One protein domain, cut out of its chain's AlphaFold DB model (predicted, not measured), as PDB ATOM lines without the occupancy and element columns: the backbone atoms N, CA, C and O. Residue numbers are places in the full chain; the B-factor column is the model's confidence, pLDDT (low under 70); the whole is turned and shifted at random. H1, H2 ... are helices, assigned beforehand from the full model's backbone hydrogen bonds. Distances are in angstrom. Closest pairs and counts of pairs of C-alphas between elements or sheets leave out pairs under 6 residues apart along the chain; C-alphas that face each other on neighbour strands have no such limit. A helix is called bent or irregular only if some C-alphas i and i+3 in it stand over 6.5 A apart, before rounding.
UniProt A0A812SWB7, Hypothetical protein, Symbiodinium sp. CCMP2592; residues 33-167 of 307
ATOM      1  N   PHE A  33     241.566 157.394 317.931       79.69
ATOM      2  CA  PHE A  33     242.634 156.694 317.229       79.69
ATOM      3  C   PHE A  33     243.942 156.709 318.017       79.69
ATOM      4  O   PHE A  33     244.629 155.686 318.095       79.69
ATOM      5  N   GLN A  34     244.287 157.832 318.652       82.94
ATOM      6  CA  GLN A  34     245.465 157.895 319.519       82.94
ATOM      7  C   GLN A  34     245.295 157.034 320.767       82.94
ATOM      8  O   GLN A  34     246.254 156.389 321.196       82.94
ATOM      9  N   ILE A  35     244.092 156.994 321.344       84.06
ATOM     10  CA  ILE A  35     243.795 156.152 322.508       84.06
ATOM     11  C   ILE A  35     243.927 154.683 322.125       84.06
ATOM     12  O   ILE A  35     244.609 153.932 322.828       84.06
ATOM     13  N   TYR A  36     243.380 154.286 320.974       84.62
ATOM     14  CA  TYR A  36     243.532 152.930 320.465       84.62
ATOM     15  C   TYR A  36     244.989 152.566 320.195       84.62
ATOM     16  O   TYR A  36     245.456 151.510 320.624       84.62
ATOM     17  N   GLN A  37     245.743 153.443 319.535       84.12
ATOM     18  CA  GLN A  37     247.147 153.189 319.234       84.12
ATOM     19  C   GLN A  37     247.977 153.046 320.513       84.12
ATOM     20  O   GLN A  37     248.776 152.114 320.635       84.12
ATOM     21  N   ARG A  38     247.767 153.933 321.493       83.94
ATOM     22  CA  ARG A  38     248.429 153.862 322.802       83.94
ATOM     23  C   ARG A  38     248.067 152.579 323.532       83.94
ATOM     24  O   ARG A  38     248.963 151.916 324.046       83.94
ATOM     25  N   PHE A  39     246.788 152.216 323.551       86.31
ATOM     26  CA  PHE A  39     246.325 150.960 324.127       86.31
ATOM     27  C   PHE A  39     247.018 149.770 323.471       86.31
ATOM     28  O   PHE A  39     247.706 149.018 324.156       86.31
ATOM     29  N   ARG A  40     246.918 149.644 322.145       85.31
ATOM     30  CA  ARG A  40     247.474 148.527 321.380       85.31
ATOM     31  C   ARG A  40     248.972 148.368 321.611       85.31
ATOM     32  O   ARG A  40     249.425 147.272 321.921       85.31
ATOM     33  N   LEU A  41     249.740 149.455 321.514       84.69
ATOM     34  CA  LEU A  41     251.184 149.422 321.763       84.69
ATOM     35  C   LEU A  41     251.502 148.944 323.176       84.69
ATOM     36  O   LEU A  41     252.407 148.139 323.376       84.69
ATOM     37  N   LYS A  42     250.746 149.427 324.158       82.75
ATOM     38  CA  LYS A  42     250.989 149.147 325.567       82.75
ATOM     39  C   LYS A  42     250.599 147.695 325.896       82.75
ATOM     40  O   LYS A  42     251.410 147.017 326.516       82.75
ATOM     41  N   VAL A  43     249.492 147.168 325.358       84.06
ATOM     42  CA  VAL A  43     249.113 145.738 325.452       84.06
ATOM     43  C   VAL A  43     250.149 144.830 324.795       84.06
ATOM     44  O   VAL A  43     250.611 143.873 325.412       84.06
ATOM     45  N   VAL A  44     250.552 145.133 323.560       82.50
ATOM     46  CA  VAL A  44     251.560 144.343 322.838       82.50
ATOM     47  C   VAL A  44     252.908 144.398 323.562       82.50
ATOM     48  O   VAL A  44     253.594 143.388 323.655       82.50
ATOM     49  N   SER A  45     253.272 145.539 324.155       79.25
ATOM     50  CA  SER A  45     254.513 145.657 324.928       79.25
ATOM     51  C   SER A  45     254.508 144.833 326.221       79.25
ATOM     52  O   SER A  45     255.560 144.341 326.628       79.25
ATOM     53  N   THR A  46     253.352 144.676 326.873       76.31
ATOM     54  CA  THR A  46     253.246 143.961 328.153       76.31
ATOM     55  C   THR A  46     253.007 142.468 327.975       76.31
ATOM     56  O   THR A  46     253.571 141.677 328.726       76.31
ATOM     57  N   PHE A  47     252.193 142.080 326.991       76.44
ATOM     58  CA  PHE A  47     251.735 140.699 326.798       76.44
ATOM     59  C   PHE A  47     252.269 140.038 325.521       76.44
ATOM     60  O   PHE A  47     252.012 138.860 325.292       76.44
ATOM     61  N   GLY A  48     252.986 140.772 324.666       72.81
ATOM     62  CA  GLY A  48     253.533 140.278 323.398       72.81
ATOM     63  C   GLY A  48     252.530 140.258 322.243       72.81
ATOM     64  O   GLY A  48     252.907 140.516 321.105       72.81
ATOM     65  N   SER A  49     251.248 140.024 322.526       81.25
ATOM     66  CA  SER A  49     250.173 139.999 321.529       81.25
ATOM     67  C   SER A  49     248.870 140.574 322.089       81.25
ATOM     68  O   SER A  49     248.608 140.502 323.291       81.25
ATOM     69  N   MET A  50     248.028 141.113 321.201       82.81
ATOM     70  CA  MET A  50     246.673 141.560 321.541       82.81
ATOM     71  C   MET A  50     245.809 140.408 322.056       82.81
ATOM     72  O   MET A  50     245.134 140.565 323.069       82.81
ATOM     73  N   ALA A  51     245.884 139.236 321.418       81.19
ATOM     74  CA  ALA A  51     245.134 138.051 321.829       81.19
ATOM     75  C   ALA A  51     245.556 137.563 323.225       81.19
ATOM     76  O   ALA A  51     244.711 137.259 324.064       81.19
ATOM     77  N   ALA A  52     246.863 137.577 323.511       79.31
ATOM     78  CA  ALA A  52     247.385 137.244 324.834       79.31
ATOM     79  C   ALA A  52     246.926 138.250 325.901       79.31
ATOM     80  O   ALA A  52     246.566 137.845 327.004       79.31
ATOM     81  N   GLY A  53     246.894 139.544 325.566       81.25
ATOM     82  CA  GLY A  53     246.357 140.584 326.441       81.25
ATOM     83  C   GLY A  53     244.875 140.388 326.750       81.25
ATOM     84  O   GLY A  53     244.490 140.439 327.911       81.25
ATOM     85  N   LEU A  54     244.050 140.085 325.746       82.38
ATOM     86  CA  LEU A  54     242.615 139.846 325.946       82.38
ATOM     87  C   LEU A  54     242.317 138.625 326.807       82.38
ATOM     88  O   LEU A  54     241.444 138.690 327.672       82.38
ATOM     89  N   PHE A  55     243.060 137.538 326.611       80.56
ATOM     90  CA  PHE A  55     242.948 136.365 327.472       80.56
ATOM     91  C   PHE A  55     243.265 136.716 328.933       80.56
ATOM     92  O   PHE A  55     242.555 136.316 329.855       80.56
ATOM     93  N   GLU A  56     244.301 137.526 329.155       81.56
ATOM     94  CA  GLU A  56     244.664 138.019 330.487       81.56
ATOM     95  C   GLU A  56     243.646 139.026 331.048       81.56
ATOM     96  O   GLU A  56     243.452 139.097 332.261       81.56
ATOM     97  N   PHE A  57     242.916 139.745 330.193       81.69
ATOM     98  CA  PHE A  57     241.808 140.607 330.614       81.69
ATOM     99  C   PHE A  57     240.568 139.817 331.067       81.69
ATOM    100  O   PHE A  57     239.551 140.408 331.416       81.69
ATOM    101  N   GLY A  58     240.635 138.486 331.106       74.69
ATOM    102  CA  GLY A  58     239.525 137.653 331.555       74.69
ATOM    103  C   GLY A  58     238.414 137.547 330.518       74.69
ATOM    104  O   GLY A  58     237.257 137.363 330.895       74.69
ATOM    105  N   ALA A  59     238.752 137.678 329.232       80.44
ATOM    106  CA  ALA A  59     237.859 137.245 328.171       80.44
ATOM    107  C   ALA A  59     237.585 135.740 328.318       80.44
ATOM    108  O   ALA A  59     238.492 134.958 328.612       80.44
ATOM    109  N   ASP A  60     236.325 135.354 328.138       80.69
ATOM    110  CA  ASP A  60     235.888 133.965 328.256       80.69
ATOM    111  C   ASP A  60     236.665 133.058 327.278       80.69
ATOM    112  O   ASP A  60     236.714 133.380 326.093       80.69
ATOM    113  N   PRO A  61     237.298 131.950 327.705       74.38
ATOM    114  CA  PRO A  61     238.080 131.092 326.811       74.38
ATOM    115  C   PRO A  61     237.281 130.522 325.631       74.38
ATOM    116  O   PRO A  61     237.852 130.336 324.557       74.38
ATOM    117  N   GLU A  62     235.979 130.272 325.799       74.56
ATOM    118  CA  GLU A  62     235.147 129.662 324.753       74.56
ATOM    119  C   GLU A  62     234.574 130.701 323.785       74.56
ATOM    120  O   GLU A  62     234.625 130.526 322.568       74.56
ATOM    121  N   THR A  63     234.051 131.811 324.310       75.12
ATOM    122  CA  THR A  63     233.375 132.829 323.488       75.12
ATOM    123  C   THR A  63     234.226 134.066 323.203       75.12
ATOM    124  O   THR A  63     233.878 134.874 322.340       75.12
ATOM    125  N   GLY A  64     235.329 134.240 323.933       76.25
ATOM    126  CA  GLY A  64     236.199 135.414 323.910       76.25
ATOM    127  C   GLY A  64     235.487 136.716 324.258       76.25
ATOM    128  O   GLY A  64     235.922 137.788 323.837       76.25
ATOM    129  N   ARG A  65     234.374 136.625 324.995       83.00
ATOM    130  CA  ARG A  65     233.581 137.774 325.430       83.00
ATOM    131  C   ARG A  65     234.192 138.403 326.669       83.00
ATOM    132  O   ARG A  65     234.483 137.713 327.644       83.00
ATOM    133  N   ILE A  66     234.310 139.725 326.656       84.69
ATOM    134  CA  ILE A  66     234.693 140.523 327.818       84.69
ATOM    135  C   ILE A  66     233.661 141.617 328.064       84.69
ATOM    136  O   ILE A  66     233.305 142.361 327.154       84.69
ATOM    137  N   SER A  67     233.166 141.716 329.300       84.62
ATOM    138  CA  SER A  67     232.212 142.770 329.661       84.62
ATOM    139  C   SER A  67     232.894 144.136 329.741       84.62
ATOM    140  O   SER A  67     234.038 144.244 330.191       84.62
ATOM    141  N   ARG A  68     232.162 145.199 329.396       82.50
ATOM    142  CA  ARG A  68     232.624 146.589 329.502       82.50
ATOM    143  C   ARG A  68     233.168 146.920 330.888       82.50
ATOM    144  O   ARG A  68     234.247 147.491 331.005       82.50
ATOM    145  N   ARG A  69     232.453 146.523 331.948       83.31
ATOM    146  CA  ARG A  69     232.874 146.763 333.340       83.31
ATOM    147  C   ARG A  69     234.206 146.085 333.655       83.31
ATOM    148  O   ARG A  69     235.089 146.729 334.209       83.31
ATOM    149  N   ALA A  70     234.363 144.818 333.265       83.12
ATOM    150  CA  ALA A  70     235.612 144.090 333.474       83.12
ATOM    151  C   ALA A  70     236.764 144.724 332.681       83.12
ATOM    152  O   ALA A  70     237.830 144.967 333.242       83.12
ATOM    153  N   PHE A  71     236.534 145.064 331.410       84.81
ATOM    154  CA  PHE A  71     237.530 145.714 330.562       84.81
ATOM    155  C   PHE A  71     238.008 147.050 331.149       84.81
ATOM    156  O   PHE A  71     239.210 147.275 331.293       84.81
ATOM    157  N   VAL A  72     237.068 147.912 331.545       85.25
ATOM    158  CA  VAL A  72     237.361 149.228 332.123       85.25
ATOM    159  C   VAL A  72     238.104 149.092 333.451       85.25
ATOM    160  O   VAL A  72     239.132 149.739 333.638       85.25
ATOM    161  N   GLN A  73     237.661 148.199 334.340       85.25
ATOM    162  CA  GLN A  73     238.329 147.954 335.620       85.25
ATOM    163  C   GLN A  73     239.763 147.437 335.430       85.25
ATOM    164  O   GLN A  73     240.679 147.824 336.153       85.25
ATOM    165  N   ILE A  74     239.995 146.573 334.444       83.50
ATOM    166  CA  ILE A  74     241.328 146.026 334.177       83.50
ATOM    167  C   ILE A  74     242.247 147.096 333.586       83.50
ATOM    168  O   ILE A  74     243.385 147.236 334.035       83.50
ATOM    169  N   CYS A  75     241.751 147.896 332.641       83.12
ATOM    170  CA  CYS A  75     242.531 148.958 332.011       83.12
ATOM    171  C   CYS A  75     242.845 150.119 332.968       83.12
ATOM    172  O   CYS A  75     243.969 150.625 332.945       83.12
ATOM    173  N   ALA A  76     241.880 150.522 333.800       84.31
ATOM    174  CA  ALA A  76     242.014 151.656 334.710       84.31
ATOM    175  C   ALA A  76     242.676 151.269 336.038       84.31
ATOM    176  O   ALA A  76     243.599 151.948 336.473       84.31
ATOM    177  N   THR A  77     242.243 150.175 336.672       79.62
ATOM    178  CA  THR A  77     242.695 149.807 338.024       79.62
ATOM    179  C   THR A  77     243.876 148.847 338.008       79.62
ATOM    180  O   THR A  77     244.821 149.035 338.762       79.62
ATOM    181  N   LYS A  78     243.845 147.790 337.183       74.25
ATOM    182  CA  LYS A  78     244.880 146.741 337.262       74.25
ATOM    183  C   LYS A  78     246.135 147.060 336.460       74.25
ATOM    184  O   LYS A  78     247.238 146.712 336.869       74.25
ATOM    185  N   LEU A  79     245.970 147.683 335.297       73.06
ATOM    186  CA  LEU A  79     247.079 147.994 334.394       73.06
ATOM    187  C   LEU A  79     247.462 149.478 334.416       73.06
ATOM    188  O   LEU A  79     248.530 149.830 333.893       73.06
ATOM    189  N   GLU A  80     246.603 150.328 334.997       76.38
ATOM    190  CA  GLU A  80     246.729 151.795 335.037       76.38
ATOM    191  C   GLU A  80     247.188 152.348 333.679       76.38
ATOM    192  O   GLU A  80     248.142 153.121 333.543       76.38
ATOM    193  N   MET A  81     246.591 151.827 332.607       74.75
ATOM    194  CA  MET A  81     247.036 152.132 331.254       74.75
ATOM    195  C   MET A  81     246.471 153.452 330.766       74.75
ATOM    196  O   MET A  81     247.148 154.129 329.988       74.75
ATOM    197  N   MET A  82     245.258 153.765 331.207       81.56
ATOM    198  CA  MET A  82     244.432 154.878 330.767       81.56
ATOM    199  C   MET A  82     243.387 155.192 331.841       81.56
ATOM    200  O   MET A  82     243.135 154.377 332.731       81.56
ATOM    201  N   SER A  83     242.770 156.361 331.743       84.56
ATOM    202  CA  SER A  83     241.652 156.744 332.601       84.56
ATOM    203  C   SER A  83     240.396 155.917 332.306       84.56
ATOM    204  O   SER A  83     240.211 155.387 331.210       84.56
ATOM    205  N   GLU A  84     239.483 155.850 333.275       83.06
ATOM    206  CA  GLU A  84     238.199 155.151 333.125       83.06
ATOM    207  C   GLU A  84     237.373 155.681 331.936       83.06
ATOM    208  O   GLU A  84     236.719 154.923 331.213       83.06
ATOM    209  N   LYS A  85     237.461 156.996 331.691       83.38
ATOM    210  CA  LYS A  85     236.804 157.677 330.568       83.38
ATOM    211  C   LYS A  85     237.402 157.252 329.228       83.38
ATOM    212  O   LYS A  85     236.658 156.915 328.316       83.38
ATOM    213  N   GLU A  86     238.728 157.205 329.125       84.31
ATOM    214  CA  GLU A  86     239.422 156.736 327.918       84.31
ATOM    215  C   GLU A  86     239.139 155.258 327.638       84.31
ATOM    216  O   GLU A  86     238.849 154.907 326.499       84.31
ATOM    217  N   ALA A  87     239.147 154.402 328.667       83.62
ATOM    218  CA  ALA A  87     238.819 152.980 328.523       83.62
ATOM    219  C   ALA A  87     237.383 152.768 328.035       83.62
ATOM    220  O   ALA A  87     237.109 151.862 327.250       83.62
ATOM    221  N   THR A  88     236.467 153.627 328.477       84.00
ATOM    222  CA  THR A  88     235.075 153.610 328.039       84.00
ATOM    223  C   THR A  88     234.927 154.019 326.575       84.00
ATOM    224  O   THR A  88     234.246 153.327 325.822       84.00
ATOM    225  N   VAL A  89     235.572 155.116 326.166       83.69
ATOM    226  CA  VAL A  89     235.578 155.582 324.767       83.69
ATOM    227  C   VAL A  89     236.193 154.522 323.858       83.69
ATOM    228  O   VAL A  89     235.637 154.194 322.816       83.69
ATOM    229  N   LEU A  90     237.293 153.916 324.298       84.38
ATOM    230  CA  LEU A  90     237.959 152.840 323.583       84.38
ATOM    231  C   LEU A  90     237.063 151.603 323.408       84.38
ATOM    232  O   LEU A  90     237.032 151.016 322.332       84.38
ATOM    233  N   PHE A  91     236.326 151.214 324.452       81.81
ATOM    234  CA  PHE A  91     235.395 150.091 324.372       81.81
ATOM    235  C   PHE A  91     234.286 150.356 323.346       81.81
ATOM    236  O   PHE A  91     234.021 149.502 322.508       81.81
ATOM    237  N   LEU A  92     233.695 151.557 323.370       82.25
ATOM    238  CA  LEU A  92     232.672 151.969 322.400       82.25
ATOM    239  C   LEU A  92     233.213 151.976 320.965       82.25
ATOM    240  O   LEU A  92     232.513 151.545 320.049       82.25
ATOM    241  N   HIS A  93     234.465 152.407 320.788       79.94
ATOM    242  CA  HIS A  93     235.152 152.405 319.499       79.94
ATOM    243  C   HIS A  93     235.335 150.984 318.933       79.94
ATOM    244  O   HIS A  93     235.184 150.785 317.732       79.94
ATOM    245  N   PHE A  94     235.613 149.976 319.768       75.19
ATOM    246  CA  PHE A  94     235.745 148.585 319.305       75.19
ATOM    247  C   PHE A  94     234.425 147.948 318.919       75.19
ATOM    248  O   PHE A  94     234.327 147.295 317.886       75.19
ATOM    249  N   THR A  95     233.412 148.120 319.760       72.62
ATOM    250  CA  THR A  95     232.143 147.413 319.592       72.62
ATOM    251  C   THR A  95     231.199 148.123 318.624       72.62
ATOM    252  O   THR A  95     230.100 147.620 318.388       72.62
ATOM    253  N   ASN A  96     231.582 149.301 318.103       65.88
ATOM    254  CA  ASN A  96     230.703 150.224 317.372       65.88
ATOM    255  C   ASN A  96     229.341 150.389 318.073       65.88
ATOM    256  O   ASN A  96     228.295 150.485 317.428       65.88
ATOM    257  N   ALA A  97     229.338 150.328 319.408       62.41
ATOM    258  CA  ALA A  97     228.107 150.302 320.182       62.41
ATOM    259  C   ALA A  97     227.566 151.723 320.324       62.41
ATOM    260  O   ALA A  97     228.314 152.651 320.636       62.41
ATOM    261  N   ASP A  98     226.257 151.882 320.124       55.31
ATOM    262  CA  ASP A  98     225.584 153.154 320.363       55.31
ATOM    263  C   ASP A  98     225.737 153.524 321.855       55.31
ATOM    264  O   ASP A  98     225.326 152.726 322.711       55.31
ATOM    265  N   PRO A  99     226.307 154.703 322.192       59.53
ATOM    266  CA  PRO A  99     226.512 155.141 323.575       59.53
ATOM    267  C   PRO A  99     225.224 155.185 324.410       59.53
ATOM    268  O   PRO A  99     225.299 155.194 325.640       59.53
ATOM    269  N   TRP A 100     224.061 155.216 323.750       57.16
ATOM    270  CA  TRP A 100     222.732 155.304 324.357       57.16
ATOM    271  C   TRP A 100     222.017 153.947 324.414       57.16
ATOM    272  O   TRP A 100     220.995 153.812 325.091       57.16
ATOM    273  N   SER A 101     222.563 152.917 323.760       53.69
ATOM    274  CA  SER A 101     222.026 151.557 323.809       53.69
ATOM    275  C   SER A 101     222.475 150.861 325.095       53.69
ATOM    276  O   SER A 101     223.471 150.148 325.156       53.69
ATOM    277  N   GLY A 102     221.735 151.077 326.177       53.88
ATOM    278  CA  GLY A 102     222.051 150.490 327.478       53.88
ATOM    279  C   GLY A 102     221.887 148.968 327.597       53.88
ATOM    280  O   GLY A 102     221.804 148.504 328.731       53.88
ATOM    281  N   SER A 103     221.748 148.173 326.521       52.59
ATOM    282  CA  SER A 103     221.239 146.802 326.716       52.59
ATOM    283  C   SER A 103     221.493 145.698 325.674       52.59
ATOM    284  O   SER A 103     220.777 144.704 325.746       52.59
ATOM    285  N   VAL A 104     222.460 145.751 324.743       50.31
ATOM    286  CA  VAL A 104     222.702 144.562 323.868       50.31
ATOM    287  C   VAL A 104     224.180 144.239 323.601       50.31
ATOM    288  O   VAL A 104     224.535 143.063 323.576       50.31
ATOM    289  N   ASN A 105     225.067 145.238 323.520       55.31
ATOM    290  CA  ASN A 105     226.486 145.051 323.171       55.31
ATOM    291  C   ASN A 105     227.450 145.483 324.292       55.31
ATOM    292  O   ASN A 105     228.475 146.110 324.045       55.31
ATOM    293  N   ASP A 106     227.149 145.129 325.543       70.44
ATOM    294  CA  ASP A 106     228.060 145.368 326.679       70.44
ATOM    295  C   ASP A 106     229.264 144.409 326.707       70.44
ATOM    296  O   ASP A 106     230.070 144.430 327.645       70.44
ATOM    297  N   TYR A 107     229.395 143.563 325.684       74.94
ATOM    298  CA  TYR A 107     230.476 142.606 325.527       74.94
ATOM    299  C   TYR A 107     231.272 142.920 324.264       74.94
ATOM    300  O   TYR A 107     230.692 143.049 323.190       74.94
ATOM    301  N   ALA A 108     232.595 142.989 324.397       74.94
ATOM    302  CA  ALA A 108     233.510 142.978 323.264       74.94
ATOM    303  C   ALA A 108     233.978 141.544 323.005       74.94
ATOM    304  O   ALA A 108     234.143 140.757 323.944       74.94
ATOM    305  N   THR A 109     234.189 141.206 321.740       79.56
ATOM    306  CA  THR A 109     234.741 139.922 321.301       79.56
ATOM    307  C   THR A 109     236.141 140.107 320.721       79.56
ATOM    308  O   THR A 109     236.539 141.205 320.334       79.56
ATOM    309  N   TYR A 110     236.911 139.023 320.612       75.00
ATOM    310  CA  TYR A 110     238.226 139.059 319.955       75.00
ATOM    311  C   TYR A 110     238.151 139.492 318.476       75.00
ATOM    312  O   TYR A 110     239.113 140.061 317.955       75.00
ATOM    313  N   LYS A 111     237.001 139.290 317.814       75.19
ATOM    314  CA  LYS A 111     236.765 139.688 316.416       75.19
ATOM    315  C   LYS A 111     236.783 141.204 316.239       75.19
ATOM    316  O   LYS A 111     237.348 141.692 315.264       75.19
ATOM    317  N   ASP A 112     236.278 141.943 317.226       76.38
ATOM    318  CA  ASP A 112     236.262 143.415 317.233       76.38
ATOM    319  C   ASP A 112     237.684 144.008 317.260       76.38
ATOM    320  O   ASP A 112     237.922 145.141 316.848       76.38
ATOM    321  N   LEU A 113     238.665 143.211 317.690       75.25
ATOM    322  CA  LEU A 113     240.082 143.573 317.741       75.25
ATOM    323  C   LEU A 113     240.898 142.993 316.583       75.25
ATOM    324  O   LEU A 113     242.129 143.021 316.629       75.25
ATOM    325  N   SER A 114     240.219 142.525 315.529       78.56
ATOM    326  CA  SER A 114     240.832 141.959 314.321       78.56
ATOM    327  C   SER A 114     241.713 140.732 314.593       78.56
ATOM    328  O   SER A 114     242.709 140.524 313.904       78.56
ATOM    329  N   ILE A 115     241.370 139.934 315.607       80.06
ATOM    330  CA  ILE A 115     242.037 138.661 315.910       80.06
ATOM    331  C   ILE A 115     241.280 137.544 315.195       80.06
ATOM    332  O   ILE A 115     240.048 137.511 315.235       80.06
ATOM    333  N   THR A 116     242.003 136.632 314.547       81.62
ATOM    334  CA  THR A 116     241.365 135.493 313.872       81.62
ATOM    335  C   THR A 116     240.953 134.409 314.871       81.62
ATOM    336  O   THR A 116     241.576 134.242 315.920       81.62
ATOM    337  N   ASP A 117     239.911 133.640 314.540       82.62
ATOM    338  CA  ASP A 117     239.435 132.522 315.370       82.62
ATOM    339  C   ASP A 117     240.569 131.500 315.631       82.62
ATOM    340  O   ASP A 117     240.693 130.974 316.738       82.62
ATOM    341  N   GLU A 118     241.453 131.285 314.647       81.56
ATOM    342  CA  GLU A 118     242.635 130.417 314.757       81.56
ATOM    343  C   GLU A 118     243.663 130.945 315.770       81.56
ATOM    344  O   GLU A 118     244.170 130.191 316.603       81.56
ATOM    345  N   GLU A 119     243.956 132.248 315.732       79.12
ATOM    346  CA  GLU A 119     244.873 132.898 316.674       79.12
ATOM    347  C   GLU A 119     244.327 132.873 318.101       79.12
ATOM    348  O   GLU A 119     245.076 132.615 319.046       79.12
ATOM    349  N   TRP A 120     243.023 133.110 318.262       83.88
ATOM    350  CA  TRP A 120     242.367 133.039 319.562       83.88
ATOM    351  C   TRP A 120     242.441 131.625 320.146       83.88
ATOM    352  O   TRP A 120     242.922 131.451 321.268       83.88
ATOM    353  N   ALA A 121     242.051 130.608 319.370       83.06
ATOM    354  CA  ALA A 121     242.092 129.211 319.802       83.06
ATOM    355  C   ALA A 121     243.513 128.766 320.185       83.06
ATOM    356  O   ALA A 121     243.707 128.114 321.214       83.06
ATOM    357  N   PHE A 122     244.516 129.171 319.402       80.81
ATOM    358  CA  PHE A 122     245.918 128.874 319.685       80.81
ATOM    359  C   PHE A 122     246.391 129.495 321.010       80.81
ATOM    360  O   PHE A 122     247.031 128.825 321.824       80.81
ATOM    361  N   VAL A 123     246.056 130.765 321.259       80.75
ATOM    362  CA  VAL A 123     246.436 131.464 322.497       80.75
ATOM    363  C   VAL A 123     245.744 130.861 323.714       80.75
ATOM    364  O   VAL A 123     246.403 130.665 324.737       80.75
ATOM    365  N   VAL A 124     244.451 130.535 323.609       82.75
ATOM    366  CA  VAL A 124     243.695 129.879 324.685       82.75
ATOM    367  C   VAL A 124     244.323 128.530 325.023       82.75
ATOM    368  O   VAL A 124     244.639 128.296 326.187       82.75
ATOM    369  N   ALA A 125     244.578 127.679 324.024       81.31
ATOM    370  CA  ALA A 125     245.202 126.372 324.230       81.31
ATOM    371  C   ALA A 125     246.585 126.499 324.890       81.31
ATOM    372  O   ALA A 125     246.836 125.882 325.924       81.31
ATOM    373  N   SER A 126     247.442 127.378 324.364       77.56
ATOM    374  CA  SER A 126     248.795 127.601 324.884       77.56
ATOM    375  C   SER A 126     248.801 128.146 326.319       77.56
ATOM    376  O   SER A 126     249.589 127.710 327.161       77.56
ATOM    377  N   LYS A 127     247.911 129.092 326.642       76.56
ATOM    378  CA  LYS A 127     247.799 129.656 327.995       76.56
ATOM    379  C   LYS A 127     247.165 128.676 328.979       76.56
ATOM    380  O   LYS A 127     247.555 128.673 330.146       76.56
ATOM    381  N   GLN A 128     246.206 127.865 328.537       78.81
ATOM    382  CA  GLN A 128     245.582 126.837 329.366       78.81
ATOM    383  C   GLN A 128     246.580 125.721 329.697       78.81
ATOM    384  O   GLN A 128     246.650 125.293 330.846       78.81
ATOM    385  N   GLU A 129     247.402 125.322 328.726       75.62
ATOM    386  CA  GLU A 129     248.503 124.374 328.911       75.62
ATOM    387  C   GLU A 129     249.588 124.933 329.844       75.62
ATOM    388  O   GLU A 129     250.040 124.249 330.760       75.62
ATOM    389  N   ALA A 130     249.951 126.212 329.705       69.88
ATOM    390  CA  ALA A 130     250.886 126.861 330.626       69.88
ATOM    391  C   ALA A 130     250.337 126.950 332.067       69.88
ATOM    392  O   ALA A 130     251.090 126.788 333.029       69.88
ATOM    393  N   LYS A 131     249.024 127.181 332.234       69.31
ATOM    394  CA  LYS A 131     248.357 127.193 333.548       69.31
ATOM    395  C   LYS A 131     248.286 125.803 334.178       69.31
ATOM    396  O   LYS A 131     248.464 125.692 335.386       69.31
ATOM    397  N   SER A 132     248.022 124.756 333.395       69.81
ATOM    398  CA  SER A 132     247.914 123.385 333.910       69.81
ATOM    399  C   SER A 132     249.276 122.770 334.232       69.81
ATOM    400  O   SER A 132     249.398 122.030 335.206       69.81
ATOM    401  N   ALA A 133     250.309 123.103 333.460       62.75
ATOM    402  CA  ALA A 133     251.644 122.542 333.627       62.75
ATOM    403  C   ALA A 133     252.496 123.246 334.702       62.75
ATOM    404  O   ALA A 133     253.621 122.809 334.942       62.75
ATOM    405  N   ASN A 134     252.021 124.344 335.318       60.50
ATOM    406  CA  ASN A 134     252.851 125.255 336.134       60.50
ATOM    407  C   ASN A 134     254.191 125.610 335.446       60.50
ATOM    408  O   ASN A 134     255.183 125.932 336.104       60.50
ATOM    409  N   SER A 135     254.241 125.517 334.115       56.28
ATOM    410  CA  SER A 135     255.459 125.665 333.336       56.28
ATOM    411  C   SER A 135     255.493 127.066 332.741       56.28
ATOM    412  O   SER A 135     254.492 127.609 332.265       56.28
ATOM    413  N   THR A 136     256.662 127.700 332.797       55.00
ATOM    414  CA  THR A 136     256.923 128.933 332.055       55.00
ATOM    415  C   THR A 136     256.715 128.654 330.571       55.00
ATOM    416  O   THR A 136     257.459 127.865 329.990       55.00
ATOM    417  N   ALA A 137     255.694 129.289 329.990       54.84
ATOM    418  CA  ALA A 137     255.334 129.175 328.581       54.84
ATOM    419  C   ALA A 137     256.575 129.266 327.674       54.84
ATOM    420  O   ALA A 137     257.450 130.110 327.881       54.84
ATOM    421  N   ILE A 138     256.644 128.385 326.673       51.44
ATOM    422  CA  ILE A 138     257.778 128.309 325.749       51.44
ATOM    423  C   ILE A 138     257.855 129.634 324.961       51.44
ATOM    424  O   ILE A 138     256.868 130.035 324.345       51.44
ATOM    425  N   PRO A 139     259.007 130.329 324.961       49.72
ATOM    426  CA  PRO A 139     259.116 131.727 324.527       49.72
ATOM    427  C   PRO A 139     259.059 131.951 323.009       49.72
ATOM    428  O   PRO A 139     259.196 133.082 322.561       49.72
ATOM    429  N   PHE A 140     258.896 130.908 322.193       52.69
ATOM    430  CA  PHE A 140     258.806 131.050 320.740       52.69
ATOM    431  C   PHE A 140     257.835 130.018 320.176       52.69
ATOM    432  O   PHE A 140     258.185 128.849 320.030       52.69
ATOM    433  N   SER A 141     256.626 130.451 319.821       54.59
ATOM    434  CA  SER A 141     255.753 129.680 318.938       54.59
ATOM    435  C   SER A 141     255.225 130.565 317.814       54.59
ATOM    436  O   SER A 141     255.000 131.767 317.991       54.59
ATOM    437  N   SER A 142     255.092 129.965 316.639       47.19
ATOM    438  CA  SER A 142     254.609 130.602 315.416       47.19
ATOM    439  C   SER A 142     253.141 130.240 315.213       47.19
ATOM    440  O   SER A 142     252.778 129.081 315.424       47.19
ATOM    441  N   ALA A 143     252.313 131.188 314.773       58.47
ATOM    442  CA  ALA A 143     250.970 130.866 314.305       58.47
ATOM    443  C   ALA A 143     251.018 129.994 313.035       58.47
ATOM    444  O   ALA A 143     251.993 130.061 312.274       58.47
ATOM    445  N   PRO A 144     249.937 129.242 312.750       53.97
ATOM    446  CA  PRO A 144     249.782 128.462 311.517       53.97
ATOM    447  C   PRO A 144     249.922 129.292 310.230       53.97
ATOM    448  O   PRO A 144     250.302 128.763 309.191       53.97
ATOM    449  N   SER A 145     249.668 130.602 310.302       63.31
ATOM    450  CA  SER A 145     249.764 131.550 309.185       63.31
ATOM    451  C   SER A 145     251.199 131.924 308.787       63.31
ATOM    452  O   SER A 145     251.395 132.700 307.854       63.31
ATOM    453  N   GLY A 146     252.221 131.425 309.492       50.59
ATOM    454  CA  GLY A 146     253.626 131.747 309.215       50.59
ATOM    455  C   GLY A 146     254.033 133.174 309.604       50.59
ATOM    456  O   GLY A 146     255.199 133.545 309.466       50.59
ATOM    457  N   VAL A 147     253.103 133.972 310.139       55.22
ATOM    458  CA  VAL A 147     253.415 135.240 310.795       55.22
ATOM    459  C   VAL A 147     254.099 134.914 312.118       55.22
ATOM    460  O   VAL A 147     253.609 134.098 312.902       55.22
ATOM    461  N   SER A 148     255.250 135.546 312.377       42.78
ATOM    462  CA  SER A 148     255.859 135.492 313.703       42.78
ATOM    463  C   SER A 148     254.867 136.099 314.684       42.78
ATOM    464  O   SER A 148     254.738 137.315 314.784       42.78
ATOM    465  N   THR A 149     254.163 135.247 315.423       47.53
ATOM    466  CA  THR A 149     253.273 135.666 316.504       47.53
ATOM    467  C   THR A 149     254.022 136.274 317.666       47.53
ATOM    468  O   THR A 149     253.360 136.639 318.631       47.53
ATOM    469  N   GLY A 150     255.363 136.368 317.581       40.69
ATOM    470  CA  GLY A 150     256.218 137.001 318.567       40.69
ATOM    471  C   GLY A 150     255.658 136.747 319.946       40.69
ATOM    472  O   GLY A 150     255.220 137.698 320.589       40.69
ATOM    473  N   LEU A 151     255.561 135.473 320.352       44.25
ATOM    474  CA  LEU A 151     255.231 135.162 321.732       44.25
ATOM    475  C   LEU A 151     256.396 135.668 322.583       44.25
ATOM    476  O   LEU A 151     257.187 134.907 323.114       44.25
ATOM    477  N   TYR A 152     256.447 136.975 322.824       44.66
ATOM    478  CA  TYR A 152     257.020 137.540 324.029       44.66
ATOM    479  C   TYR A 152     256.123 137.131 325.209       44.66
ATOM    480  O   TYR A 152     255.716 137.965 326.012       44.66
ATOM    481  N   HIS A 153     255.781 135.845 325.324       44.50
ATOM    482  CA  HIS A 153     255.132 135.280 326.486       44.50
ATOM    483  C   HIS A 153     256.200 135.178 327.564       44.50
ATOM    484  O   HIS A 153     256.673 134.114 327.943       44.50
ATOM    485  N   ARG A 154     256.533 136.329 328.141       48.25
ATOM    486  CA  ARG A 154     256.658 136.321 329.586       48.25
ATOM    487  C   ARG A 154     255.288 135.845 330.071       48.25
ATOM    488  O   ARG A 154     254.269 136.382 329.635       48.25
ATOM    489  N   SER A 155     255.236 134.810 330.896       51.72
ATOM    490  CA  SER A 155     254.008 134.381 331.566       51.72
ATOM    491  C   SER A 155     253.604 135.454 332.583       51.72
ATOM    492  O   SER A 155     253.719 135.248 333.782       51.72
ATOM    493  N   ILE A 156     253.240 136.638 332.097       56.94
ATOM    494  CA  ILE A 156     252.833 137.781 332.893       56.94
ATOM    495  C   ILE A 156     251.321 137.694 333.001       56.94
ATOM    496  O   ILE A 156     250.602 137.918 332.028       56.94
ATOM    497  N   SER A 157     250.865 137.335 334.194       58.56
ATOM    498  CA  SER A 157     249.470 137.515 334.575       58.56
ATOM    499  C   SER A 157     249.227 138.983 334.913       58.56
ATOM    500  O   SER A 157     250.122 139.649 335.438       58.56
ATOM    501  N   VAL A 158     248.013 139.489 334.683       58.38
ATOM    502  CA  VAL A 158     247.609 140.844 335.118       58.38
ATOM    503  C   VAL A 158     247.957 141.097 336.590       58.38
ATOM    504  O   VAL A 158     248.434 142.178 336.926       58.38
ATOM    505  N   ASN A 159     247.815 140.082 337.448       60.56
ATOM    506  CA  ASN A 159     248.134 140.185 338.873       60.56
ATOM    507  C   ASN A 159     249.643 140.394 339.122       60.56
ATOM    508  O   ASN A 159     250.034 141.178 339.982       60.56
ATOM    509  N   GLN A 160     250.506 139.783 338.304       59.28
ATOM    510  CA  GLN A 160     251.957 139.985 338.393       59.28
ATOM    511  C   GLN A 160     252.379 141.386 337.926       59.28
ATOM    512  O   GLN A 160     253.369 141.921 338.422       59.28
ATOM    513  N   VAL A 161     251.644 142.005 336.990       58.38
ATOM    514  CA  VAL A 161     251.910 143.391 336.550       58.38
ATOM    515  C   VAL A 161     251.614 144.378 337.673       58.38
ATOM    516  O   VAL A 161     252.429 145.267 337.925       58.38
ATOM    517  N   SER A 162     250.480 144.210 338.359       59.38
ATOM    518  CA  SER A 162     250.128 145.046 339.512       59.38
ATOM    519  C   SER A 162     251.125 144.884 340.664       59.38
ATOM    520  O   SER A 162     251.542 145.877 341.260       59.38
ATOM    521  N   GLU A 163     251.583 143.657 340.928       59.69
ATOM    522  CA  GLU A 163     252.555 143.350 341.990       59.69
ATOM    523  C   GLU A 163     253.966 143.885 341.684       59.69
ATOM    524  O   GLU A 163     254.634 144.448 342.553       59.69
ATOM    525  N   GLN A 164     254.432 143.782 340.432       56.97
ATOM    526  CA  GLN A 164     255.738 144.326 340.037       56.97
ATOM    527  C   GLN A 164     255.817 145.851 340.172       56.97
ATOM    528  O   GLN A 164     256.908 146.381 340.390       56.97
ATOM    529  N   ARG A 165     254.695 146.568 340.034       55.97
ATOM    530  CA  ARG A 165     254.660 148.029 340.204       55.97
ATOM    531  C   ARG A 165     254.585 148.446 341.665       55.97
ATOM    532  O   ARG A 165     255.383 149.288 342.066       55.97
ATOM    533  N   THR A 166     253.762 147.787 342.478       54.75
ATOM    534  CA  THR A 166     253.738 148.030 343.934       54.75
ATOM    535  C   THR A 166     255.103 147.759 344.583       54.75
ATOM    536  O   THR A 166     255.558 148.528 345.433       54.75
ATOM    537  N   ALA A 167     255.845 146.748 344.114       50.53
ATOM    538  CA  ALA A 167     257.230 146.510 344.543       50.53
ATOM    539  C   ALA A 167     258.212 147.626 344.115       50.53
ATOM    540  O   ALA A 167     259.200 147.907 344.803       50.53
TER     541      ALA A 167
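This is residues 33 to 167 of the 307 residues of the protein "Hypothetical protein" of Symbiodinium sp. CCMP2592 (UniProt A0A812SWB7). The longest helix, H6, packs on one side of a short helix in the middle, H2, while H1 and the helical hairpin of H3 and H4 lie on the other side of H2, with the short H5 between H2 and the end of H4. Two long stretches hold no named element, residues 96 to 109, of which 107 to 108 pair antiparallel with residues 66 to 67, and residues 133 to 157, and the last helix, H7, whose centre is the farthest from the mean of the C-alphas at 16.6 A, touches H3. The printed part has 135 residues with seven named helices, H1 to H7 in order along the chain, and no named strand: the class is all helix. The helix packing is mostly crossed. The whole is compact, with a radius of gyration of the C-alphas of 14.8 A and spans of 44 by 38 by 27 A.

H6, residues 117 to 132, is 22.3 A from first to last C-alpha and begins at C-alpha 117, (239.435, 132.522, 315.370). H2 is residues 50 to 56, and H5 is residues 110 to 113. H1, residues 33 to 47, is 20.7 A long from C-alpha 33 at (242.634, 156.694, 317.229). H4, residues 84 to 95, is 16.7 A long. H3, residues 68 to 78, is 14.5 A long; it is neither bent nor irregular, but only just: C-alphas 75 and 78 are 6.2 A apart. H7, residues 158 to 167, is 14.6 A long and ends at C-alpha 167, (257.230, 146.510, 344.543).

H6 touches H2 with residues 119 to 124 alone, at a steep tilt of 39 degrees, the same way; the closest C-alphas, of Ala 51 and Trp 120, are 6.2 A apart. H1 and H2 touch only at the corner, Phe 47 to Gly 53, 5.4 A between C-alphas. H2 and H5 only just touch, with 3 pairs of C-alphas within 8 A, the closest Ala 51 and Tyr 110 at 7.2 A. H4 only just touches H5 with residues 94 to 95 alone, with 3 such pairs, the closest Phe 94 and Asp 112 at 5.6 A. H1 and H4 only just touch, also with 3 pairs, about perpendicular at 85 degrees; the closest C-alphas are those of Tyr 36 and Leu 90, 6.4 A. The hairpin of H3 and H4 has a steep tilt of 42 degrees, opposite ways, with C-alphas of Val 72 and Ala 87 5.4 A apart. H7 touches H3 at a shallow tilt of 25 degrees, the closest C-alphas being those of Lys 78 and Ser 162, 6.0 A. H6 and H7 are apart. Every O i to N i+4 pair is within hydrogen-bond range in H1, H2, H3, H4, H6 and H7; H5 is too short for such a pair.

The C-alphas farthest apart, of Trp 100 and Ser 135, are 45.1 A apart. The printed part has no cut. The links H2 to H3, H4 to H5 and H6 to H7 are long. Residues 96 to 105 and 130 to 167 have pLDDT under 70, and the mean of the printed part is 71.5.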